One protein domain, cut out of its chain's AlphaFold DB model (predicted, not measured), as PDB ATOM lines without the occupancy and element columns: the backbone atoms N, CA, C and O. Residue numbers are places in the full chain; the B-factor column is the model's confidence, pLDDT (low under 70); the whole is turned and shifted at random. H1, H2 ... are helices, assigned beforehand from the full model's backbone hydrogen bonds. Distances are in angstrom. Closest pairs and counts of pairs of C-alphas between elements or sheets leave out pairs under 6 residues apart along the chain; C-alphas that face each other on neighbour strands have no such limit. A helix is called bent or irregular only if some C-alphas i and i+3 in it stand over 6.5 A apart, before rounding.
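What this domain is: This is residues 50 to 120 and 150 to 182 of the 1033 residues of the protein "Nuclear pore complex protein" of Periconia macrospinosa (UniProt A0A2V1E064). A long, sharply bent helix, H2, is the backbone of a flat, open helical assembly: its first arm H2a has the short helix H1 folded back along part of it and the helix H3 packed along it, and H1 and H3 keep apart from each other. At the end of H2a the second arm H2b turns off about perpendicular, and its residues 107 to 117, with the tail 118 to 120, stick out from the body. The printed part has 104 residues with three named helices, in the order H1, H2, H3, and no named strand; the class is all helix. It is only just loose, close to extended, with a radius of gyration of the C-alphas of 19.1 A, and it spans 64 by 35 by 15 A.

Where its parts are: H1 holds residues 50 to 64 and begins at C-alpha 50 at (33.581, -36.601, 41.179); it is 21.7 A long. H2, residues 70 to 117, was assigned as one helix by its hydrogen bonds, but it is bent: C-alphas 98 and 101 are 8.6 A apart. Its arm H2a, residues 70 to 98, is 42.2 A long and ends at C-alpha 98 at (46.827, -43.741, 30.339). Its arm H2b, residues 101 to 117, is 24.2 A long. H3, residues 150 to 175, is 37.3 A long and ends at C-alpha 175 at (54.962, -17.276, 55.712).

How they stand to each other: H1 and H2a form a helical hairpin over a tight link of 5 residues. They touch, with residues 76 to 84 alone of H2a taking part; the closest C-alphas, those of Trp 62 and Thr 76, are 6.0 A apart. They run opposite ways at a shallow tilt of 16 degrees. H2a and H3 touch, with 26 pairs of C-alphas within 8 A; the closest are those of Ala 88 and Leu 162, 5.2 A apart. They run opposite ways at a shallow tilt of 26 degrees. H2b is about perpendicular to H2a, at 83 degrees. H2b and H3 are close but not clearly touching, the closest C-alphas being those of His 103 and Met 152, 7.0 A apart. H1 is apart from H2b and from H3. In H1, H2a, H2b and H3 every O i to N i+4 pair is within hydrogen-bond range.

The domain as a whole: The two C-alphas farthest apart, those of Glu 68 and Pro 120, are 66.6 A from each other. Without residues 107 to 120, which stand free, the body spans 51 by 28 by 15 A. Residues 121 to 149 are not printed, and C-alphas 120 and 150 are 35.4 A apart across this cut, which lies in the link from H2 to H3. The mean pLDDT of the printed part is 88.8, and residues 117 to 120 are under 70.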
ATOM      1  N   LYS A  50      32.955 -35.677  40.206       79.44
ATOM      2  CA  LYS A  50      33.581 -36.601  41.179       79.44
ATOM      3  C   LYS A  50      34.714 -35.962  41.980       79.44
ATOM      4  O   LYS A  50      35.016 -36.388  43.091       79.44
ATOM      5  N   GLU A  51      35.374 -34.965  41.410       84.69
ATOM      6  CA  GLU A  51      36.497 -34.304  42.060       84.69
ATOM      7  C   GLU A  51      36.017 -33.415  43.207       84.69
ATOM      8  O   GLU A  51      36.621 -33.406  44.275       84.69
ATOM      9  N   VAL A  52      34.892 -32.722  43.016       88.44
ATOM     10  CA  VAL A  52      34.269 -31.862  44.032       88.44
ATOM     11  C   VAL A  52      33.958 -32.633  45.315       88.44
ATOM     12  O   VAL A  52      34.222 -32.131  46.403       88.44
ATOM     13  N   GLU A  53      33.450 -33.864  45.201       89.81
ATOM     14  CA  GLU A  53      33.204 -34.741  46.356       89.81
ATOM     15  C   GLU A  53      34.493 -35.064  47.110       89.81
ATOM     16  O   GLU A  53      34.554 -34.883  48.322       89.81
ATOM     17  N   LYS A  54      35.559 -35.451  46.397       91.88
ATOM     18  CA  LYS A  54      36.859 -35.739  47.019       91.88
ATOM     19  C   LYS A  54      37.400 -34.519  47.771       91.88
ATOM     20  O   LYS A  54      37.917 -34.654  48.881       91.88
ATOM     21  N   PHE A  55      37.311 -33.325  47.193       94.19
ATOM     22  CA  PHE A  55      37.726 -32.107  47.889       94.19
ATOM     23  C   PHE A  55      36.860 -31.851  49.131       94.19
ATOM     24  O   PHE A  55      37.409 -31.663  50.217       94.19
ATOM     25  N   ALA A  56      35.537 -31.969  49.005       95.12
ATOM     26  CA  ALA A  56      34.604 -31.787  50.112       95.12
ATOM     27  C   ALA A  56      34.850 -32.765  51.274       95.12
ATOM     28  O   ALA A  56      34.846 -32.332  52.416       95.12
ATOM     29  N   GLU A  57      35.161 -34.040  51.017       94.94
ATOM     30  CA  GLU A  57      35.532 -35.015  52.063       94.94
ATOM     31  C   GLU A  57      36.731 -34.548  52.907       94.94
ATOM     32  O   GLU A  57      36.820 -34.799  54.110       94.94
ATOM     33  N   ARG A  58      37.700 -33.881  52.270       95.75
ATOM     34  CA  ARG A  58      38.913 -33.394  52.942       95.75
ATOM     35  C   ARG A  58      38.614 -32.132  53.750       95.75
ATOM     36  O   ARG A  58      39.147 -32.012  54.852       95.75
ATOM     37  N   VAL A  59      37.757 -31.253  53.226       96.44
ATOM     38  CA  VAL A  59      37.263 -30.060  53.931       96.44
ATOM     39  C   VAL A  59      36.381 -30.458  55.117       96.44
ATOM     40  O   VAL A  59      36.558 -29.912  56.196       96.44
ATOM     41  N   ASP A  60      35.508 -31.456  54.976       95.69
ATOM     42  CA  ASP A  60      34.661 -31.978  56.058       95.69
ATOM     43  C   ASP A  60      35.507 -32.505  57.223       95.69
ATOM     44  O   ASP A  60      35.346 -32.085  58.371       95.69
ATOM     45  N   HIS A  61      36.503 -33.342  56.922       94.88
ATOM     46  CA  HIS A  61      37.437 -33.825  57.936       94.88
ATOM     47  C   HIS A  61      38.194 -32.681  58.629       94.88
ATOM     48  O   HIS A  61      38.363 -32.709  59.845       94.88
ATOM     49  N   TRP A  62      38.645 -31.677  57.872       94.94
ATOM     50  CA  TRP A  62      39.331 -30.496  58.406       94.94
ATOM     51  C   TRP A  62      38.415 -29.577  59.231       94.94
ATOM     52  O   TRP A  62      38.873 -28.921  60.166       94.94
ATOM     53  N   HIS A  63      37.127 -29.514  58.902       92.88
ATOM     54  CA  HIS A  63      36.161 -28.705  59.633       92.88
ATOM     55  C   HIS A  63      35.769 -29.354  60.960       92.88
ATOM     56  O   HIS A  63      35.546 -28.665  61.949       92.88
ATOM     57  N   THR A  64      35.680 -30.682  60.990       91.62
ATOM     58  CA  THR A  64      35.218 -31.450  62.156       91.62
ATOM     59  C   THR A  64      36.335 -31.821  63.136       91.62
ATOM     60  O   THR A  64      36.044 -32.141  64.285       91.62
ATOM     61  N   HIS A  65      37.604 -31.769  62.718       92.19
ATOM     62  CA  HIS A  65      38.761 -32.177  63.524       92.19
ATOM     63  C   HIS A  65      39.805 -31.059  63.634       92.19
ATOM     64  O   HIS A  65      39.899 -30.203  62.762       92.19
ATOM     65  N   GLY A  66      40.649 -31.110  64.672       84.94
ATOM     66  CA  GLY A  66      41.762 -30.169  64.834       84.94
ATOM     67  C   GLY A  66      41.336 -28.763  65.240       84.94
ATOM     68  O   GLY A  66      42.027 -27.809  64.909       84.94
ATOM     69  N   ASN A  67      40.192 -28.617  65.910       87.31
ATOM     70  CA  ASN A  67      39.696 -27.327  66.394       87.31
ATOM     71  C   ASN A  67      39.980 -27.116  67.895       87.31
ATOM     72  O   ASN A  67      39.409 -26.205  68.490       87.31
ATOM     73  N   GLU A  68      40.802 -27.963  68.534       90.00
ATOM     74  CA  GLU A  68      41.069 -27.865  69.976       90.00
ATOM     75  C   GLU A  68      41.900 -26.625  70.330       90.00
ATOM     76  O   GLU A  68      41.644 -25.969  71.341       90.00
ATOM     77  N   ASP A  69      42.885 -26.296  69.494       90.94
ATOM     78  CA  ASP A  69      43.715 -25.102  69.616       90.94
ATOM     79  C   ASP A  69      44.216 -24.616  68.241       90.94
ATOM     80  O   ASP A  69      44.055 -25.280  67.211       90.94
ATOM     81  N   GLN A  70      44.833 -23.430  68.212       89.69
ATOM     82  CA  GLN A  70      45.355 -22.831  66.976       89.69
ATOM     83  C   GLN A  70      46.420 -23.701  66.295       89.69
ATOM     84  O   GLN A  70      46.515 -23.718  65.069       89.69
ATOM     85  N   LYS A  71      47.218 -24.447  67.067       92.88
ATOM     86  CA  LYS A  71      48.280 -25.304  66.536       92.88
ATOM     87  C   LYS A  71      47.701 -26.554  65.873       92.88
ATOM     88  O   LYS A  71      48.112 -26.894  64.765       92.88
ATOM     89  N   ALA A  72      46.724 -27.206  66.494       93.06
ATOM     90  CA  ALA A  72      45.971 -28.308  65.912       93.06
ATOM     91  C   ALA A  72      45.257 -27.861  64.627       93.06
ATOM     92  O   ALA A  72      45.297 -28.578  63.617       93.06
ATOM     93  N   LYS A  73      44.699 -26.641  64.618       93.25
ATOM     94  CA  LYS A  73      44.055 -26.086  63.422       93.25
ATOM     95  C   LYS A  73      45.054 -25.861  62.301       93.25
ATOM     96  O   LYS A  73      44.844 -26.331  61.187       93.25
ATOM     97  N   HIS A  74      46.191 -25.247  62.609       93.81
ATOM     98  CA  HIS A  74      47.286 -25.080  61.661       93.81
ATOM     99  C   HIS A  74      47.737 -26.426  61.056       93.81
ATOM    100  O   HIS A  74      47.773 -26.585  59.835       93.81
ATOM    101  N   GLN A  75      48.007 -27.436  61.890       94.25
ATOM    102  CA  GLN A  75      48.463 -28.756  61.434       94.25
ATOM    103  C   GLN A  75      47.431 -29.468  60.550       94.25
ATOM    104  O   GLN A  75      47.785 -30.085  59.539       94.25
ATOM    105  N   THR A  76      46.150 -29.400  60.913       95.62
ATOM    106  CA  THR A  76      45.078 -29.996  60.107       95.62
ATOM    107  C   THR A  76      44.880 -29.259  58.786       95.62
ATOM    108  O   THR A  76      44.678 -29.926  57.768       95.62
ATOM    109  N   THR A  77      45.026 -27.930  58.754       95.44
ATOM    110  CA  THR A  77      45.020 -27.127  57.520       95.44
ATOM    111  C   THR A  77      46.167 -27.523  56.588       95.44
ATOM    112  O   THR A  77      45.930 -27.862  55.427       95.44
ATOM    113  N   VAL A  78      47.406 -27.586  57.093       95.75
ATOM    114  CA  VAL A  78      48.580 -28.020  56.307       95.75
ATOM    115  C   VAL A  78      48.373 -29.436  55.756       95.75
ATOM    116  O   VAL A  78      48.652 -29.715  54.586       95.75
ATOM    117  N   LYS A  79      47.814 -30.341  56.568       96.31
ATOM    118  CA  LYS A  79      47.481 -31.708  56.147       96.31
ATOM    119  C   LYS A  79      46.400 -31.736  55.063       96.31
ATOM    120  O   LYS A  79      46.499 -32.554  54.149       96.31
ATOM    121  N   MET A  80      45.383 -30.879  55.146       96.81
ATOM    122  CA  MET A  80      44.335 -30.756  54.126       96.81
ATOM    123  C   MET A  80      44.929 -30.323  52.780       96.81
ATOM    124  O   MET A  80      44.711 -31.007  51.780       96.81
ATOM    125  N   VAL A  81      45.754 -29.272  52.767       97.25
ATOM    126  CA  VAL A  81      46.467 -28.808  51.562       97.25
ATOM    127  C   VAL A  81      47.362 -29.917  50.995       97.25
ATOM    128  O   VAL A  81      47.359 -30.170  49.790       97.25
ATOM    129  N   GLY A  82      48.070 -30.653  51.859       97.44
ATOM    130  CA  GLY A  82      48.840 -31.836  51.463       97.44
ATOM    131  C   GLY A  82      47.990 -32.892  50.746       97.44
ATOM    132  O   GLY A  82      48.386 -33.383  49.692       97.44
ATOM    133  N   LYS A  83      46.784 -33.179  51.251       97.25
ATOM    134  CA  LYS A  83      45.845 -34.123  50.619       97.25
ATOM    135  C   LYS A  83      45.285 -33.629  49.281       97.25
ATOM    136  O   LYS A  83      44.929 -34.472  48.455       97.25
ATOM    137  N   PHE A  84      45.168 -32.317  49.059       97.19
ATOM    138  CA  PHE A  84      44.814 -31.766  47.743       97.19
ATOM    139  C   PHE A  84      45.954 -31.964  46.746       97.19
ATOM    140  O   PHE A  84      45.729 -32.484  45.654       97.19
ATOM    141  N   ARG A  85      47.189 -31.673  47.168       96.81
ATOM    142  CA  ARG A  85      48.393 -31.925  46.369       96.81
ATOM    143  C   ARG A  85      48.535 -33.399  45.986       96.81
ATOM    144  O   ARG A  85      48.802 -33.710  44.831       96.81
ATOM    145  N   ASP A  86      48.338 -34.309  46.937       96.88
ATOM    146  CA  ASP A  86      48.472 -35.748  46.687       96.88
ATOM    147  C   ASP A  86      47.362 -36.283  45.767       96.88
ATOM    148  O   ASP A  86      47.618 -37.158  44.942       96.88
ATOM    149  N   LEU A  87      46.147 -35.724  45.857       95.12
ATOM    150  CA  LEU A  87      45.069 -36.024  44.913       95.12
ATOM    151  C   LEU A  87      45.442 -35.574  43.496       95.12
ATOM    152  O   LEU A  87      45.357 -36.385  42.579       95.12
ATOM    153  N   ALA A  88      45.894 -34.327  43.329       94.81
ATOM    154  CA  ALA A  88      46.318 -33.811  42.029       94.81
ATOM    155  C   ALA A  88      47.467 -34.642  41.442       94.81
ATOM    156  O   ALA A  88      47.404 -35.049  40.287       94.81
ATOM    157  N   LYS A  89      48.469 -34.985  42.262       95.38
ATOM    158  CA  LYS A  89      49.591 -35.835  41.847       95.38
ATOM    159  C   LYS A  89      49.129 -37.210  41.375       95.38
ATOM    160  O   LYS A  89      49.525 -37.644  40.301       95.38
ATOM    161  N   SER A  90      48.272 -37.877  42.149       94.94
ATOM    162  CA  SER A  90      47.748 -39.192  41.770       94.94
ATOM    163  C   SER A  90      46.991 -39.145  40.443       94.94
ATOM    164  O   SER A  90      47.105 -40.087  39.664       94.94
ATOM    165  N   THR A  91      46.228 -38.078  40.186       92.19
ATOM    166  CA  THR A  91      45.501 -37.916  38.921       92.19
ATOM    167  C   THR A  91      46.448 -37.640  37.752       92.19
ATOM    168  O   THR A  91      46.272 -38.221  36.686       92.19
ATOM    169  N   VAL A  92      47.483 -36.811  37.943       91.50
ATOM    170  CA  VAL A  92      48.524 -36.578  36.924       91.50
ATOM    171  C   VAL A  92      49.235 -37.886  36.577       91.50
ATOM    172  O   VAL A  92      49.317 -38.230  35.400       91.50
ATOM    173  N   ASP A  93      49.686 -38.640  37.582       91.94
ATOM    174  CA  ASP A  93      50.380 -39.916  37.380       91.94
ATOM    175  C   ASP A  93      49.487 -40.935  36.640       91.94
ATOM    176  O   ASP A  93      49.970 -41.714  35.816       91.94
ATOM    177  N   GLU A  94      48.179 -40.945  36.917       91.12
ATOM    178  CA  GLU A  94      47.204 -41.801  36.234       91.12
ATOM    179  C   GLU A  94      46.988 -41.382  34.772       91.12
ATOM    180  O   GLU A  94      47.085 -42.226  33.878       91.12
ATOM    181  N   LEU A  95      46.741 -40.095  34.514       88.69
ATOM    182  CA  LEU A  95      46.509 -39.564  33.168       88.69
ATOM    183  C   LEU A  95      47.747 -39.689  32.277       88.69
ATOM    184  O   LEU A  95      47.614 -40.016  31.098       88.69
ATOM    185  N   GLN A  96      48.944 -39.485  32.838       87.25
ATOM    186  CA  GLN A  96      50.199 -39.741  32.134       87.25
ATOM    187  C   GLN A  96      50.250 -41.203  31.693       87.25
ATOM    188  O   GLN A  96      50.259 -41.456  30.492       87.25
ATOM    189  N   ARG A  97      50.108 -42.156  32.626       88.19
ATOM    190  CA  ARG A  97      50.128 -43.598  32.312       88.19
ATOM    191  C   ARG A  97      49.088 -44.014  31.271       88.19
ATOM    192  O   ARG A  97      49.360 -44.882  30.446       88.19
ATOM    193  N   GLN A  98      47.890 -43.429  31.303       87.56
ATOM    194  CA  GLN A  98      46.827 -43.741  30.339       87.56
ATOM    195  C   GLN A  98      47.128 -43.207  28.930       87.56
ATOM    196  O   GLN A  98      46.769 -43.853  27.944       87.56
ATOM    197  N   HIS A  99      47.813 -42.064  28.824       84.31
ATOM    198  CA  HIS A  99      48.065 -41.353  27.566       84.31
ATOM    199  C   HIS A  99      49.560 -41.211  27.224       84.31
ATOM    200  O   HIS A  99      49.939 -40.342  26.438       84.31
ATOM    201  N   ASP A 100      50.419 -42.091  27.749       82.06
ATOM    202  CA  ASP A 100      51.884 -41.976  27.681       82.06
ATOM    203  C   ASP A 100      52.426 -41.783  26.258       82.06
ATOM    204  O   ASP A 100      53.371 -41.025  26.034       82.06
ATOM    205  N   SER A 101      51.882 -42.500  25.270       81.94
ATOM    206  CA  SER A 101      52.328 -42.383  23.874       81.94
ATOM    207  C   SER A 101      51.901 -41.065  23.231       81.94
ATOM    208  O   SER A 101      52.642 -40.500  22.430       81.94
ATOM    209  N   GLU A 102      50.704 -40.588  23.567       80.81
ATOM    210  CA  GLU A 102      50.131 -39.358  23.024       80.81
ATOM    211  C   GLU A 102      50.837 -38.133  23.616       80.81
ATOM    212  O   GLU A 102      51.325 -37.284  22.871       80.81
ATOM    213  N   HIS A 103      50.995 -38.122  24.943       78.88
ATOM    214  CA  HIS A 103      51.722 -37.102  25.689       78.88
ATOM    215  C   HIS A 103      53.178 -36.984  25.217       78.88
ATOM    216  O   HIS A 103      53.616 -35.896  24.836       78.88
ATOM    217  N   ARG A 104      53.913 -38.106  25.130       81.75
ATOM    218  CA  ARG A 104      55.276 -38.110  24.566       81.75
ATOM    219  C   ARG A 104      55.296 -37.634  23.117       81.75
ATOM    220  O   ARG A 104      56.149 -36.838  22.749       81.75
ATOM    221  N   GLY A 105      54.328 -38.051  22.301       81.56
ATOM    222  CA  GLY A 105      54.224 -37.622  20.908       81.56
ATOM    223  C   GLY A 105      54.035 -36.110  20.735       81.56
ATOM    224  O   GLY A 105      54.601 -35.532  19.803       81.56
ATOM    225  N   GLU A 106      53.260 -35.447  21.598       79.50
ATOM    226  CA  GLU A 106      53.129 -33.981  21.596       79.50
ATOM    227  C   GLU A 106      54.389 -33.271  22.069       79.50
ATOM    228  O   GLU A 106      54.834 -32.315  21.426       79.50
ATOM    229  N   LEU A 107      54.977 -33.756  23.157       81.25
ATOM    230  CA  LEU A 107      56.232 -33.247  23.684       81.25
ATOM    231  C   LEU A 107      57.346 -33.332  22.628       81.25
ATOM    232  O   LEU A 107      58.004 -32.333  22.337       81.25
ATOM    233  N   ASP A 108      57.462 -34.462  21.936       83.19
ATOM    234  CA  ASP A 108      58.390 -34.657  20.822       83.19
ATOM    235  C   ASP A 108      58.104 -33.707  19.650       83.19
ATOM    236  O   ASP A 108      59.025 -33.169  19.037       83.19
ATOM    237  N   LYS A 109      56.830 -33.459  19.307       81.81
ATOM    238  CA  LYS A 109      56.470 -32.456  18.283       81.81
ATOM    239  C   LYS A 109      56.919 -31.057  18.699       81.81
ATOM    240  O   LYS A 109      57.458 -30.341  17.857       81.81
ATOM    241  N   SER A 110      56.723 -30.686  19.963       80.50
ATOM    242  CA  SER A 110      57.185 -29.409  20.512       80.50
ATOM    243  C   SER A 110      58.709 -29.293  20.423       80.50
ATOM    244  O   SER A 110      59.218 -28.327  19.858       80.50
ATOM    245  N   VAL A 111      59.452 -30.323  20.851       80.81
ATOM    246  CA  VAL A 111      60.914 -30.404  20.675       80.81
ATOM    247  C   VAL A 111      61.296 -30.227  19.205       80.81
ATOM    248  O   VAL A 111      62.087 -29.345  18.892       80.81
ATOM    249  N   ARG A 112      60.699 -30.980  18.276       80.81
ATOM    250  CA  ARG A 112      61.026 -30.883  16.843       80.81
ATOM    251  C   ARG A 112      60.755 -29.500  16.249       80.81
ATOM    252  O   ARG A 112      61.547 -29.039  15.431       80.81
ATOM    253  N   ARG A 113      59.681 -28.815  16.666       79.06
ATOM    254  CA  ARG A 113      59.429 -27.416  16.272       79.06
ATOM    255  C   ARG A 113      60.542 -26.495  16.765       79.06
ATOM    256  O   ARG A 113      61.053 -25.704  15.980       79.06
ATOM    257  N   ARG A 114      60.977 -26.655  18.022       76.38
ATOM    258  CA  ARG A 114      62.110 -25.899  18.585       76.38
ATOM    259  C   ARG A 114      63.380 -26.112  17.764       76.38
ATOM    260  O   ARG A 114      64.023 -25.143  17.381       76.38
ATOM    261  N   ILE A 115      63.687 -27.364  17.433       77.25
ATOM    262  CA  ILE A 115      64.837 -27.731  16.597       77.25
ATOM    263  C   ILE A 115      64.763 -27.055  15.222       77.25
ATOM    264  O   ILE A 115      65.759 -26.530  14.728       77.25
ATOM    265  N   HIS A 116      63.581 -27.042  14.602       73.19
ATOM    266  CA  HIS A 116      63.385 -26.433  13.290       73.19
ATOM    267  C   HIS A 116      63.552 -24.908  13.317       73.19
ATOM    268  O   HIS A 116      64.223 -24.354  12.449       73.19
ATOM    269  N   ASN A 117      63.017 -24.242  14.343       69.06
ATOM    270  CA  ASN A 117      63.116 -22.790  14.516       69.06
ATOM    271  C   ASN A 117      64.557 -22.305  14.791       69.06
ATOM    272  O   ASN A 117      64.833 -21.115  14.649       69.06
ATOM    273  N   MET A 118      65.474 -23.211  15.155       66.44
ATOM    274  CA  MET A 118      66.901 -22.927  15.371       66.44
ATOM    275  C   MET A 118      67.769 -23.067  14.123       66.44
ATOM    276  O   MET A 118      68.923 -22.642  14.141       66.44
ATOM    277  N   ALA A 119      67.265 -23.673  13.045       56.47
ATOM    278  CA  ALA A 119      68.058 -23.829  11.834       56.47
ATOM    279  C   ALA A 119      68.326 -22.446  11.200       56.47
ATOM    280  O   ALA A 119      67.376 -21.690  10.977       56.47
ATOM    281  N   PRO A 120      69.588 -22.089  10.891       48.41
ATOM    282  CA  PRO A 120      69.903 -20.791  10.309       48.41
ATOM    283  C   PRO A 120      69.236 -20.637   8.935       48.41
ATOM    284  O   PRO A 120      69.387 -21.492   8.057       48.41
ATOM    285  N   SER A 150      41.069 -33.751  24.115       74.81
ATOM    286  CA  SER A 150      40.436 -33.445  25.405       74.81
ATOM    287  C   SER A 150      41.204 -34.035  26.593       74.81
ATOM    288  O   SER A 150      41.329 -33.370  27.615       74.81
ATOM    289  N   SER A 151      41.782 -35.231  26.432       75.88
ATOM    290  CA  SER A 151      42.602 -35.909  27.446       75.88
ATOM    291  C   SER A 151      43.883 -35.141  27.779       75.88
ATOM    292  O   SER A 151      44.270 -35.042  28.940       75.88
ATOM    293  N   MET A 152      44.549 -34.547  26.787       79.62
ATOM    294  CA  MET A 152      45.765 -33.765  27.039       79.62
ATOM    295  C   MET A 152      45.482 -32.380  27.610       79.62
ATOM    296  O   MET A 152      46.304 -31.845  28.353       79.62
ATOM    297  N   GLN A 153      44.324 -31.796  27.296       81.56
ATOM    298  CA  GLN A 153      43.865 -30.588  27.981       81.56
ATOM    299  C   GLN A 153      43.617 -30.869  29.467       81.56
ATOM    300  O   GLN A 153      44.083 -30.104  30.308       81.56
ATOM    301  N   GLU A 154      42.971 -31.993  29.782       84.75
ATOM    302  CA  GLU A 154      42.735 -32.449  31.154       84.75
ATOM    303  C   GLU A 154      44.051 -32.720  31.906       84.75
ATOM    304  O   GLU A 154      44.249 -32.208  33.008       84.75
ATOM    305  N   LEU A 155      45.010 -33.424  31.290       87.38
ATOM    306  CA  LEU A 155      46.333 -33.648  31.884       87.38
ATOM    307  C   LEU A 155      47.047 -32.328  32.219       87.38
ATOM    308  O   LEU A 155      47.572 -32.171  33.323       87.38
ATOM    309  N   ARG A 156      47.040 -31.358  31.297       85.38
ATOM    310  CA  ARG A 156      47.663 -30.041  31.516       85.38
ATOM    311  C   ARG A 156      46.998 -29.264  32.647       85.38
ATOM    312  O   ARG A 156      47.691 -28.600  33.416       85.38
ATOM    313  N   GLN A 157      45.673 -29.342  32.764       88.12
ATOM    314  CA  GLN A 157      44.932 -28.707  33.855       88.12
ATOM    315  C   GLN A 157      45.348 -29.283  35.211       88.12
ATOM    316  O   GLN A 157      45.688 -28.525  36.118       88.12
ATOM    317  N   TRP A 158      45.420 -30.611  35.325       91.56
ATOM    318  CA  TRP A 158      45.861 -31.281  36.548       91.56
ATOM    319  C   TRP A 158      47.337 -31.040  36.880       91.56
ATOM    320  O   TRP A 158      47.676 -30.890  38.053       91.56
ATOM    321  N   GLN A 159      48.217 -30.943  35.878       92.38
ATOM    322  CA  GLN A 159      49.614 -30.538  36.082       92.38
ATOM    323  C   GLN A 159      49.712 -29.108  36.630       92.38
ATOM    324  O   GLN A 159      50.473 -28.856  37.565       92.38
ATOM    325  N   ALA A 160      48.923 -28.179  36.084       92.50
ATOM    326  CA  ALA A 160      48.888 -26.800  36.557       92.50
ATOM    327  C   ALA A 160      48.331 -26.707  37.987       92.50
ATOM    328  O   ALA A 160      48.865 -25.969  38.811       92.50
ATOM    329  N   GLU A 161      47.305 -27.496  38.307       94.94
ATOM    330  CA  GLU A 161      46.767 -27.605  39.659       94.94
ATOM    331  C   GLU A 161      47.767 -28.212  40.653       94.94
ATOM    332  O   GLU A 161      47.927 -27.684  41.753       94.94
ATOM    333  N   LEU A 162      48.466 -29.287  40.273       96.25
ATOM    334  CA  LEU A 162      49.522 -29.881  41.093       96.25
ATOM    335  C   LEU A 162      50.595 -28.838  41.424       96.25
ATOM    336  O   LEU A 162      50.930 -28.663  42.596       96.25
ATOM    337  N   ALA A 163      51.072 -28.107  40.412       95.81
ATOM    338  CA  ALA A 163      52.043 -27.036  40.600       95.81
ATOM    339  C   ALA A 163      51.509 -25.952  41.553       95.81
ATOM    340  O   ALA A 163      52.234 -25.512  42.442       95.81
ATOM    341  N   THR A 164      50.237 -25.563  41.438       97.69
ATOM    342  CA  THR A 164      49.622 -24.586  42.349       97.69
ATOM    343  C   THR A 164      49.557 -25.096  43.787       97.69
ATOM    344  O   THR A 164      49.929 -24.363  44.698       97.69
ATOM    345  N   TRP A 165      49.158 -26.346  44.033       97.81
ATOM    346  CA  TRP A 165      49.130 -26.889  45.397       97.81
ATOM    347  C   TRP A 165      50.529 -27.073  45.999       97.81
ATOM    348  O   TRP A 165      50.702 -26.913  47.209       97.81
ATOM    349  N   GLU A 166      51.539 -27.379  45.182       97.50
ATOM    350  CA  GLU A 166      52.941 -27.365  45.614       97.50
ATOM    351  C   GLU A 166      53.392 -25.952  46.004       97.50
ATOM    352  O   GLU A 166      54.000 -25.787  47.061       97.50
ATOM    353  N   LEU A 167      53.012 -24.935  45.226       97.75
ATOM    354  CA  LEU A 167      53.281 -23.536  45.551       97.75
ATOM    355  C   LEU A 167      52.582 -23.103  46.845       97.75
ATOM    356  O   LEU A 167      53.224 -22.505  47.701       97.75
ATOM    357  N   VAL A 168      51.303 -23.444  47.039       97.38
ATOM    358  CA  VAL A 168      50.569 -23.129  48.281       97.38
ATOM    359  C   VAL A 168      51.305 -23.689  49.499       97.38
ATOM    360  O   VAL A 168      51.441 -22.995  50.500       97.38
ATOM    361  N   ARG A 169      51.842 -24.912  49.415       96.44
ATOM    362  CA  ARG A 169      52.658 -25.479  50.499       96.44
ATOM    363  C   ARG A 169      53.940 -24.692  50.739       96.44
ATOM    364  O   ARG A 169      54.251 -24.415  51.889       96.44
ATOM    365  N   VAL A 170      54.652 -24.318  49.674       95.81
ATOM    366  CA  VAL A 170      55.863 -23.490  49.776       95.81
ATOM    367  C   VAL A 170      55.561 -22.156  50.466       95.81
ATOM    368  O   VAL A 170      56.307 -21.753  51.354       95.81
ATOM    369  N   ILE A 171      54.455 -21.502  50.099       95.31
ATOM    370  CA  ILE A 171      54.011 -20.242  50.708       95.31
ATOM    371  C   ILE A 171      53.640 -20.449  52.180       95.31
ATOM    372  O   ILE A 171      54.114 -19.693  53.025       95.31
ATOM    373  N   ILE A 172      52.875 -21.496  52.515       94.44
ATOM    374  CA  ILE A 172      52.503 -21.795  53.906       94.44
ATOM    375  C   ILE A 172      53.734 -22.067  54.771       94.44
ATOM    376  O   ILE A 172      53.896 -21.436  55.812       94.44
ATOM    377  N   ASP A 173      54.642 -22.925  54.311       92.06
ATOM    378  CA  ASP A 173      55.866 -23.260  55.043       92.06
ATOM    379  C   ASP A 173      56.793 -22.037  55.219       92.06
ATOM    380  O   ASP A 173      57.612 -21.991  56.145       92.06
ATOM    381  N   HIS A 174      56.704 -21.044  54.325       92.88
ATOM    382  CA  HIS A 174      57.519 -19.835  54.384       92.88
ATOM    383  C   HIS A 174      56.930 -18.744  55.288       92.88
ATOM    384  O   HIS A 174      57.682 -18.191  56.098       92.88
ATOM    385  N   TYR A 175      55.639 -18.440  55.125       91.50
ATOM    386  CA  TYR A 175      54.962 -17.276  55.712       91.50
ATOM    387  C   TYR A 175      54.141 -17.586  56.956       91.50
ATOM    388  O   TYR A 175      54.028 -16.732  57.833       91.50
ATOM    389  N   TYR A 176      53.618 -18.805  57.067       92.56
ATOM    390  CA  TYR A 176      52.672 -19.185  58.110       92.56
ATOM    391  C   TYR A 176      53.282 -20.292  58.981       92.56
ATOM    392  O   TYR A 176      52.921 -21.459  58.843       92.56
ATOM    393  N   PRO A 177      54.250 -19.973  59.861       91.12
ATOM    394  CA  PRO A 177      54.844 -20.954  60.762       91.12
ATOM    395  C   PRO A 177      53.810 -21.476  61.766       91.12
ATOM    396  O   PRO A 177      52.847 -20.792  62.110       91.12
ATOM    397  N   GLU A 178      54.053 -22.670  62.306       91.69
ATOM    398  CA  GLU A 178      53.170 -23.259  63.314       91.69
ATOM    399  C   GLU A 178      52.989 -22.318  64.529       91.69
ATOM    400  O   GLU A 178      53.994 -21.839  65.080       91.69
ATOM    401  N   PRO A 179      51.749 -22.084  65.001       90.88
ATOM    402  CA  PRO A 179      51.475 -21.238  66.158       90.88
ATOM    403  C   PRO A 179      52.296 -21.621  67.398       90.88
ATOM    404  O   PRO A 179      52.456 -22.795  67.734       90.88
ATOM    405  N   GLY A 180      52.833 -20.610  68.086       87.38
ATOM    406  CA  GLY A 180      53.744 -20.788  69.225       87.38
ATOM    407  C   GLY A 180      55.217 -20.986  68.841       87.38
ATOM    408  O   GLY A 180      56.081 -21.044  69.720       87.38
ATOM    409  N   THR A 181      55.543 -21.038  67.546       89.81
ATOM    410  CA  THR A 181      56.929 -21.104  67.074       89.81
ATOM    411  C   THR A 181      57.623 -19.747  67.192       89.81
ATOM    412  O   THR A 181      57.258 -18.783  66.526       89.81
ATOM    413  N   ASN A 182      58.700 -19.669  67.979       91.62
ATOM    414  CA  ASN A 182      59.563 -18.487  68.000       91.62
ATOM    415  C   ASN A 182      60.531 -18.508  66.801       91.62
ATOM    416  O   ASN A 182      61.660 -18.996  66.901       91.62
TER     417      ASN A 182